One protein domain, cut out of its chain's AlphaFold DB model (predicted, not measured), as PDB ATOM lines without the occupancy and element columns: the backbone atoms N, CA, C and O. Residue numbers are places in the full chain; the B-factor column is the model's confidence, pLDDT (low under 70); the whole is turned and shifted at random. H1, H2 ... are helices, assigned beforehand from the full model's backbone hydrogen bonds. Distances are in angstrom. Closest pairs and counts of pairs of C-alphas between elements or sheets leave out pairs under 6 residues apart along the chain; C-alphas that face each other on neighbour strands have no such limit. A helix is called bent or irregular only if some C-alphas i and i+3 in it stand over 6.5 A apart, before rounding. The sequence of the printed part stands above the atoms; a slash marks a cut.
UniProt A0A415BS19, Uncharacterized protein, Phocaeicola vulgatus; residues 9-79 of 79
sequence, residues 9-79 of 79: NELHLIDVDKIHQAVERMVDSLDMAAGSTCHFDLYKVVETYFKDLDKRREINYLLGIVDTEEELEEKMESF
ATOM      1  N   ASN A   9     175.106 120.678 174.850       69.31
ATOM      2  CA  ASN A   9     176.251 121.264 175.552       69.31
ATOM      3  C   ASN A   9     175.955 122.591 176.275       69.31
ATOM      4  O   ASN A   9     176.693 122.990 177.174       69.31
ATOM      5  N   GLU A  10     174.847 123.260 175.968       80.19
ATOM      6  CA  GLU A  10     174.422 124.520 176.593       80.19
ATOM      7  C   GLU A  10     173.397 124.313 177.716       80.19
ATOM      8  O   GLU A  10     172.948 125.271 178.348       80.19
ATOM      9  N   LEU A  11     173.029 123.065 178.015       82.50
ATOM     10  CA  LEU A  11     172.032 122.748 179.041       82.50
ATOM     11  C   LEU A  11     172.427 123.242 180.441       82.50
ATOM     12  O   LEU A  11     171.555 123.612 181.232       82.50
ATOM     13  N   HIS A  12     173.729 123.378 180.704       84.38
ATOM     14  CA  HIS A  12     174.260 123.956 181.939       84.38
ATOM     15  C   HIS A  12     173.909 125.443 182.126       84.38
ATOM     16  O   HIS A  12     173.948 125.955 183.250       84.38
ATOM     17  N   LEU A  13     173.496 126.138 181.061       89.25
ATOM     18  CA  LEU A  13     173.065 127.538 181.094       89.25
ATOM     19  C   LEU A  13     171.606 127.712 181.540       89.25
ATOM     20  O   LEU A  13     171.194 128.832 181.842       89.25
ATOM     21  N   ILE A  14     170.814 126.637 181.620       89.44
ATOM     22  CA  ILE A  14     169.411 126.719 182.049       89.44
ATOM     23  C   ILE A  14     169.339 127.186 183.503       89.44
ATOM     24  O   ILE A  14     170.018 126.652 184.373       89.44
ATOM     25  N   ASP A  15     168.504 128.182 183.782       92.50
ATOM     26  CA  ASP A  15     168.277 128.678 185.141       92.50
ATOM     27  C   ASP A  15     167.771 127.561 186.074       92.50
ATOM     28  O   ASP A  15     166.862 126.806 185.715       92.50
ATOM     29  N   VAL A  16     168.342 127.480 187.277       92.69
ATOM     30  CA  VAL A  16     167.952 126.504 188.306       92.69
ATOM     31  C   VAL A  16     166.471 126.654 188.654       92.69
ATOM     32  O   VAL A  16     165.766 125.649 188.743       92.69
ATOM     33  N   ASP A  17     165.960 127.884 188.715       93.81
ATOM     34  CA  ASP A  17     164.548 128.135 189.017       93.81
ATOM     35  C   ASP A  17     163.628 127.546 187.938       93.81
ATOM     36  O   ASP A  17     162.565 126.994 188.232       93.81
ATOM     37  N   LYS A  18     164.048 127.600 186.667       93.62
ATOM     38  CA  LYS A  18     163.299 126.989 185.558       93.62
ATOM     39  C   LYS A  18     163.324 125.466 185.635       93.62
ATOM     40  O   LYS A  18     162.315 124.837 185.308       93.62
ATOM     41  N   ILE A  19     164.444 124.882 186.067       93.69
ATOM     42  CA  ILE A  19     164.569 123.437 186.288       93.69
ATOM     43  C   ILE A  19     163.621 123.014 187.412       93.69
ATOM     44  O   ILE A  19     162.808 122.119 187.207       93.69
ATOM     45  N   HIS A  20     163.651 123.690 188.561       93.50
ATOM     46  CA  HIS A  20     162.801 123.349 189.708       93.50
ATOM     47  C   HIS A  20     161.310 123.478 189.378       93.50
ATOM     48  O   HIS A  20     160.552 122.557 189.669       93.50
ATOM     49  N   GLN A  21     160.897 124.539 188.676       93.75
ATOM     50  CA  GLN A  21     159.513 124.683 188.195       93.75
ATOM     51  C   GLN A  21     159.095 123.556 187.239       93.75
ATOM     52  O   GLN A  21     157.932 123.150 187.212       93.75
ATOM     53  N   ALA A  22     160.011 123.065 186.399       93.38
ATOM     54  CA  ALA A  22     159.731 121.940 185.514       93.38
ATOM     55  C   ALA A  22     159.629 120.619 186.290       93.38
ATOM     56  O   ALA A  22     158.730 119.831 186.000       93.38
ATOM     57  N   VAL A  23     160.491 120.406 187.288       92.12
ATOM     58  CA  VAL A  23     160.450 119.236 188.178       92.12
ATOM     59  C   VAL A  23     159.148 119.203 188.972       92.12
ATOM     60  O   VAL A  23     158.506 118.159 189.011       92.12
ATOM     61  N   GLU A  24     158.709 120.332 189.528       91.19
ATOM     62  CA  GLU A  24     157.440 120.436 190.259       91.19
ATOM     63  C   GLU A  24     156.251 120.021 189.378       91.19
ATOM     64  O   GLU A  24     155.471 119.145 189.751       91.19
ATOM     65  N   ARG A  25     156.167 120.566 188.155       91.38
ATOM     66  CA  ARG A  25     155.130 120.175 187.187       91.38
ATOM     67  C   ARG A  25     155.218 118.703 186.789       91.38
ATOM     68  O   ARG A  25     154.184 118.078 186.574       91.38
ATOM     69  N   MET A  26     156.428 118.163 186.645       91.62
ATOM     70  CA  MET A  26     156.648 116.765 186.268       91.62
ATOM     71  C   MET A  26     156.187 115.811 187.372       91.62
ATOM     72  O   MET A  26     155.518 114.828 187.078       91.62
ATOM     73  N   VAL A  27     156.510 116.120 188.628       88.88
ATOM     74  CA  VAL A  27     156.050 115.368 189.800       88.88
ATOM     75  C   VAL A  27     154.525 115.336 189.847       88.88
ATOM     76  O   VAL A  27     153.954 114.254 189.959       88.88
ATOM     77  N   ASP A  28     153.886 116.504 189.722       88.56
ATOM     78  CA  ASP A  28     152.425 116.642 189.746       88.56
ATOM     79  C   ASP A  28     151.770 115.881 188.580       88.56
ATOM     80  O   ASP A  28     150.847 115.099 188.770       88.56
ATOM     81  N   SER A  29     152.318 116.013 187.366       92.06
ATOM     82  CA  SER A  29     151.765 115.375 186.159       92.06
ATOM     83  C   SER A  29     151.914 113.851 186.128       92.06
ATOM     84  O   SER A  29     151.179 113.183 185.403       92.06
ATOM     85  N   LEU A  30     152.900 113.302 186.839       89.06
ATOM     86  CA  LEU A  30     153.166 111.862 186.891       89.06
ATOM     87  C   LEU A  30     152.571 111.199 188.141       89.06
ATOM     88  O   LEU A  30     152.873 110.032 188.393       89.06
ATOM     89  N   ASP A  31     151.776 111.935 188.931       85.38
ATOM     90  CA  ASP A  31     151.262 111.505 190.239       85.38
ATOM     91  C   ASP A  31     152.374 110.934 191.142       85.38
ATOM     92  O   ASP A  31     152.169 110.034 191.967       85.38
ATOM     93  N   MET A  32     153.600 111.440 190.977       83.38
ATOM     94  CA  MET A  32     154.732 111.023 191.785       83.38
ATOM     95  C   MET A  32     154.622 111.722 193.130       83.38
ATOM     96  O   MET A  32     154.531 112.946 193.212       83.38
ATOM     97  N   ALA A  33     154.710 110.970 194.223       73.50
ATOM     98  CA  ALA A  33     154.974 111.605 195.497       73.50
ATOM     99  C   ALA A  33     156.372 112.241 195.411       73.50
ATOM    100  O   ALA A  33     157.374 111.534 195.491       73.50
ATOM    101  N   ALA A  34     156.456 113.577 195.344       62.19
ATOM    102  CA  ALA A  34     157.694 114.327 195.623       62.19
ATOM    103  C   ALA A  34     158.208 114.108 197.060       62.19
ATOM    104  O   ALA A  34     159.170 114.742 197.496       62.19
ATOM    105  N   GLY A  35     157.559 113.211 197.811       53.69
ATOM    106  CA  GLY A  35     158.032 112.672 199.062       53.69
ATOM    107  C   GLY A  35     159.405 112.055 198.871       53.69
ATOM    108  O   GLY A  35     159.536 110.918 198.429       53.69
ATOM    109  N   SER A  36     160.414 112.826 199.273       52.41
ATOM    110  CA  SER A  36     161.705 112.342 199.741       52.41
ATOM    111  C   SER A  36     161.470 111.046 200.518       52.41
ATOM    112  O   SER A  36     161.041 111.063 201.676       52.41
ATOM    113  N   THR A  37     161.768 109.911 199.893       54.09
ATOM    114  CA  THR A  37     161.948 108.622 200.561       54.09
ATOM    115  C   THR A  37     163.254 108.688 201.353       54.09
ATOM    116  O   THR A  37     164.218 107.998 201.063       54.09
ATOM    117  N   CYS A  38     163.310 109.613 202.311       55.59
ATOM    118  CA  CYS A  38     164.400 110.004 203.209       55.59
ATOM    119  C   CYS A  38     165.823 110.189 202.627       55.59
ATOM    120  O   CYS A  38     166.682 110.662 203.362       55.59
ATOM    121  N   HIS A  39     166.106 109.864 201.361       70.88
ATOM    122  CA  HIS A  39     167.468 109.834 200.804       70.88
ATOM    123  C   HIS A  39     167.544 110.092 199.288       70.88
ATOM    124  O   HIS A  39     168.640 110.077 198.734       70.88
ATOM    125  N   PHE A  40     166.415 110.320 198.605       80.31
ATOM    126  CA  PHE A  40     166.383 110.595 197.167       80.31
ATOM    127  C   PHE A  40     165.740 111.960 196.901       80.31
ATOM    128  O   PHE A  40     164.543 112.147 197.115       80.31
ATOM    129  N   ASP A  41     166.562 112.915 196.470       87.44
ATOM    130  CA  ASP A  41     166.173 114.296 196.185       87.44
ATOM    131  C   ASP A  41     166.097 114.493 194.666       87.44
ATOM    132  O   ASP A  41     167.112 114.685 193.992       87.44
ATOM    133  N   LEU A  42     164.880 114.410 194.120       88.19
ATOM    134  CA  LEU A  42     164.651 114.515 192.680       88.19
ATOM    135  C   LEU A  42     165.071 115.884 192.121       88.19
ATOM    136  O   LEU A  42     165.571 115.946 191.000       88.19
ATOM    137  N   TYR A  43     164.925 116.961 192.899       91.25
ATOM    138  CA  TYR A  43     165.330 118.299 192.469       91.25
ATOM    139  C   TYR A  43     166.837 118.348 192.243       91.25
ATOM    140  O   TYR A  43     167.281 118.761 191.174       91.25
ATOM    141  N   LYS A  44     167.624 117.829 193.193       91.50
ATOM    142  CA  LYS A  44     169.085 117.758 193.047       91.50
ATOM    143  C   LYS A  44     169.532 116.829 191.933       91.50
ATOM    144  O   LYS A  44     170.497 117.151 191.244       91.50
ATOM    145  N   VAL A  45     168.868 115.687 191.756       91.75
ATOM    146  CA  VAL A  45     169.200 114.741 190.679       91.75
ATOM    147  C   VAL A  45     169.006 115.404 189.317       91.75
ATOM    148  O   VAL A  45     169.917 115.379 188.491       91.75
ATOM    149  N   VAL A  46     167.858 116.049 189.100       93.00
ATOM    150  CA  VAL A  46     167.563 116.722 187.829       93.00
ATOM    151  C   VAL A  46     168.454 117.951 187.641       93.00
ATOM    152  O   VAL A  46     169.018 118.126 186.567       93.00
ATOM    153  N   GLU A  47     168.664 118.769 188.672       94.19
ATOM    154  CA  GLU A  47     169.589 119.907 188.603       94.19
ATOM    155  C   GLU A  47     171.004 119.462 188.221       94.19
ATOM    156  O   GLU A  47     171.594 120.032 187.306       94.19
ATOM    157  N   THR A  48     171.514 118.399 188.851       94.75
ATOM    158  CA  THR A  48     172.830 117.827 188.535       94.75
ATOM    159  C   THR A  48     172.908 117.406 187.070       94.75
ATOM    160  O   THR A  48     173.879 117.734 186.398       94.75
ATOM    161  N   TYR A  49     171.870 116.745 186.556       93.62
ATOM    162  CA  TYR A  49     171.822 116.299 185.165       93.62
ATOM    163  C   TYR A  49     171.899 117.448 184.147       93.62
ATOM    164  O   TYR A  49     172.482 117.294 183.077       93.62
ATOM    165  N   PHE A  50     171.306 118.605 184.455       92.44
ATOM    166  CA  PHE A  50     171.343 119.763 183.560       92.44
ATOM    167  C   PHE A  50     172.584 120.636 183.763       92.44
ATOM    168  O   PHE A  50     173.054 121.225 182.797       92.44
ATOM    169  N   LYS A  51     173.112 120.743 184.988       91.94
ATOM    170  CA  LYS A  51     174.183 121.688 185.348       91.94
ATOM    171  C   LYS A  51     175.595 121.122 185.284       91.94
ATOM    172  O   LYS A  51     176.531 121.900 185.118       91.94
ATOM    173  N   ASP A  52     175.753 119.816 185.441       93.44
ATOM    174  CA  ASP A  52     177.051 119.151 185.505       93.44
ATOM    175  C   ASP A  52     177.176 118.187 184.322       93.44
ATOM    176  O   ASP A  52     176.630 117.084 184.342       93.44
ATOM    177  N   LEU A  53     177.852 118.640 183.260       88.31
ATOM    178  CA  LEU A  53     177.978 117.882 182.012       88.31
ATOM    179  C   LEU A  53     178.742 116.564 182.215       88.31
ATOM    180  O   LEU A  53     178.362 115.548 181.639       88.31
ATOM    181  N   ASP A  54     179.747 116.536 183.094       89.94
ATOM    182  CA  ASP A  54     180.498 115.314 183.399       89.94
ATOM    183  C   ASP A  54     179.608 114.281 184.099       89.94
ATOM    184  O   ASP A  54     179.542 113.116 183.695       89.94
ATOM    185  N   LYS A  55     178.847 114.710 185.114       93.94
ATOM    186  CA  LYS A  55     177.893 113.818 185.789       93.94
ATOM    187  C   LYS A  55     176.739 113.419 184.883       93.94
ATOM    188  O   LYS A  55     176.270 112.289 184.977       93.94
ATOM    189  N   ARG A  56     176.275 114.301 183.996       91.31
ATOM    190  CA  ARG A  56     175.271 113.972 182.974       91.31
ATOM    191  C   ARG A  56     175.761 112.827 182.091       91.31
ATOM    192  O   ARG A  56     175.006 111.880 181.889       91.31
ATOM    193  N   ARG A  57     177.009 112.880 181.616       88.25
ATOM    194  CA  ARG A  57     177.624 111.802 180.822       88.25
ATOM    195  C   ARG A  57     177.663 110.493 181.593       88.25
ATOM    196  O   ARG A  57     177.268 109.461 181.058       88.25
ATOM    197  N   GLU A  58     178.069 110.534 182.861       92.88
ATOM    198  CA  GLU A  58     178.068 109.351 183.728       92.88
ATOM    199  C   GLU A  58     176.651 108.784 183.915       92.88
ATOM    200  O   GLU A  58     176.437 107.582 183.753       92.88
ATOM    201  N   ILE A  59     175.661 109.642 184.177       92.56
ATOM    202  CA  ILE A  59     174.250 109.252 184.295       92.56
ATOM    203  C   ILE A  59     173.749 108.630 182.984       92.56
ATOM    204  O   ILE A  59     173.154 107.554 183.012       92.56
ATOM    205  N   ASN A  60     174.007 109.263 181.838       91.31
ATOM    206  CA  ASN A  60     173.620 108.755 180.521       91.31
ATOM    207  C   ASN A  60     174.254 107.387 180.241       91.31
ATOM    208  O   ASN A  60     173.549 106.461 179.838       91.31
ATOM    209  N   TYR A  61     175.547 107.229 180.536       90.38
ATOM    210  CA  TYR A  61     176.265 105.961 180.407       90.38
ATOM    211  C   TYR A  61     175.638 104.855 181.266       90.38
ATOM    212  O   TYR A  61     175.359 103.766 180.764       90.38
ATOM    213  N   LEU A  62     175.354 105.135 182.544       93.69
ATOM    214  CA  LEU A  62     174.728 104.172 183.459       93.69
ATOM    215  C   LEU A  62     173.311 103.774 183.025       93.69
ATOM    216  O   LEU A  62     172.898 102.636 183.248       93.69
ATOM    217  N   LEU A  63     172.571 104.698 182.409       93.00
ATOM    218  CA  LEU A  63     171.214 104.469 181.909       93.00
ATOM    219  C   LEU A  63     171.174 103.887 180.486       93.00
ATOM    220  O   LEU A  63     170.093 103.557 180.001       93.00
ATOM    221  N   GLY A  64     172.322 103.753 179.812       90.69
ATOM    222  CA  GLY A  64     172.394 103.303 178.420       90.69
ATOM    223  C   GLY A  64     171.779 104.293 177.422       90.69
ATOM    224  O   GLY A  64     171.310 103.881 176.359       90.69
ATOM    225  N   ILE A  65     171.746 105.582 177.765       88.06
ATOM    226  CA  ILE A  65     171.286 106.660 176.885       88.06
ATOM    227  C   ILE A  65     172.442 107.031 175.957       88.06
ATOM    228  O   ILE A  65     173.481 107.505 176.410       88.06
ATOM    229  N   VAL A  66     172.255 106.816 174.655       77.75
ATOM    230  CA  VAL A  66     173.222 107.211 173.622       77.75
ATOM    231  C   VAL A  66     172.881 108.625 173.158       77.75
ATOM    232  O   VAL A  66     171.897 108.816 172.441       77.75
ATOM    233  N   ASP A  67     173.677 109.612 173.572       68.94
ATOM    234  CA  ASP A  67     173.523 111.002 173.130       68.94
ATOM    235  C   ASP A  67     174.256 111.188 171.791       68.94
ATOM    236  O   ASP A  67     175.458 111.445 171.721       68.94
ATOM    237  N   THR A  68     173.532 110.949 170.694       66.94
ATOM    238  CA  THR A  68     174.110 110.927 169.339       66.94
ATOM    239  C   THR A  68     174.557 112.314 168.876       66.94
ATOM    240  O   THR A  68     175.429 112.404 168.017       66.94
ATOM    241  N   GLU A  69     173.972 113.386 169.419       67.12
ATOM    242  CA  GLU A  69     174.387 114.765 169.143       67.12
ATOM    243  C   GLU A  69     175.664 115.120 169.910       67.12
ATOM    244  O   GLU A  69     176.589 115.658 169.306       67.12
ATOM    245  N   GLU A  70     175.771 114.736 171.187       65.25
ATOM    246  CA  GLU A  70     176.989 114.950 171.981       65.25
ATOM    247  C   GLU A  70     178.199 114.214 171.372       65.25
ATOM    248  O   GLU A  70     179.258 114.809 171.183       65.25
ATOM    249  N   GLU A  71     178.031 112.954 170.946       65.56
ATOM    250  CA  GLU A  71     179.090 112.195 170.259       65.56
ATOM    251  C   GLU A  71     179.530 112.823 168.923       65.56
ATOM    252  O   GLU A  71     180.674 112.645 168.489       65.56
ATOM    253  N   LEU A  72     178.614 113.495 168.218       63.88
ATOM    254  CA  LEU A  72     178.918 114.185 166.964       63.88
ATOM    255  C   LEU A  72     179.646 115.506 167.227       63.88
ATOM    256  O   LEU A  72     180.622 115.791 166.532       63.88
ATOM    257  N   GLU A  73     179.221 116.270 168.233       67.00
ATOM    258  CA  GLU A  73     179.865 117.523 168.640       67.00
ATOM    259  C   GLU A  73     181.295 117.277 169.152       67.00
ATOM    260  O   GLU A  73     182.223 117.921 168.668       67.00
ATOM    261  N   GLU A  74     181.524 116.267 170.001       64.19
ATOM    262  CA  GLU A  74     182.880 115.898 170.450       64.19
ATOM    263  C   GLU A  74     183.799 115.498 169.294       64.19
ATOM    264  O   GLU A  74     184.975 115.871 169.249       64.19
ATOM    265  N   LYS A  75     183.269 114.743 168.323       61.94
ATOM    266  CA  LYS A  75     184.029 114.390 167.123       61.94
ATOM    267  C   LYS A  75     184.393 115.638 166.336       61.94
ATOM    268  O   LYS A  75     185.535 115.727 165.902       61.94
ATOM    269  N   MET A  76     183.467 116.581 166.172       67.25
ATOM    270  CA  MET A  76     183.695 117.842 165.460       67.25
ATOM    271  C   MET A  76     184.701 118.763 166.162       67.25
ATOM    272  O   MET A  76     185.490 119.391 165.465       67.25
ATOM    273  N   GLU A  77     184.720 118.816 167.496       63.09
ATOM    274  CA  GLU A  77     185.713 119.587 168.264       63.09
ATOM    275  C   GLU A  77     187.109 118.942 168.281       63.09
ATOM    276  O   GLU A  77     188.104 119.614 168.550       63.09
ATOM    277  N   SER A  78     187.205 117.642 167.983       58.59
ATOM    278  CA  SER A  78     188.483 116.919 167.905       58.59
ATOM    279  C   SER A  78     189.254 117.098 166.581       58.59
ATOM    280  O   SER A  78     190.368 116.577 166.463       58.59
ATOM    281  N   PHE A  79     188.681 117.811 165.598       52.38
ATOM    282  CA  PHE A  79     189.290 118.141 164.295       52.38
ATOM    283  C   PHE A  79     189.856 119.565 164.256       52.38
ATOM    284  O   PHE A  79     190.885 119.746 163.561       52.38
TER     285      PHE A  79
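What this domain is: This is residues 9 to 79 of the 79 residues of an uncharacterized protein of Phocaeicola vulgatus (UniProt A0A415BS19). H3 is the middle of a loose, elongated all-helix domain: H2 folds back across it, short H1 packs near its end at Lys 51, and H4 makes a corner with it. H5 reaches away touching no helix, while residues 36 to 41 stick out. The printed part has 71 residues with five named helices, H1 to H5, no named strand, a radius of gyration of the C-alphas of 14.5 A and spans of 47 by 25 by 20 A.

Where its parts are: H1, residues 9 to 13, begins with C-alpha 9 at (176.251, 121.264, 175.552) and is irregular, C-alphas 9 and 12 lying 7.2 A apart. H2, residues 16 to 29, measures 19.8 A; H3, residues 42 to 51, 14.0 A; H4, residues 53 to 63, 15.0 A. H5, residues 68 to 77, 14.5 A, ends with C-alpha 77 at (185.713, 119.587, 168.264).

How they stand to each other: The hub H3 touches H1, closest C-alphas His 12 and Lys 51, 4.1 A. H2 and H3 touch as a hairpin, opposite ways at 45 degrees, closest C-alphas His 20 and Tyr 43, 6.3 A. H3 and H4 touch only at the corner, closest C-alphas Tyr 49 and Arg 56, 4.7 A. Every O i to N i+4 pair is within hydrogen-bond range in H2 to H5; H1 has 0 of 1, and 1 of 2 O i to N i+3 pairs.

The domain as a whole: C-alphas 35 and 79, the farthest apart, are separated by 47.1 A. The printed part has no cut; the H2 to H3 link is long. The pLDDT is under 70 at residues 9, 34 to 38 and 67 to 79.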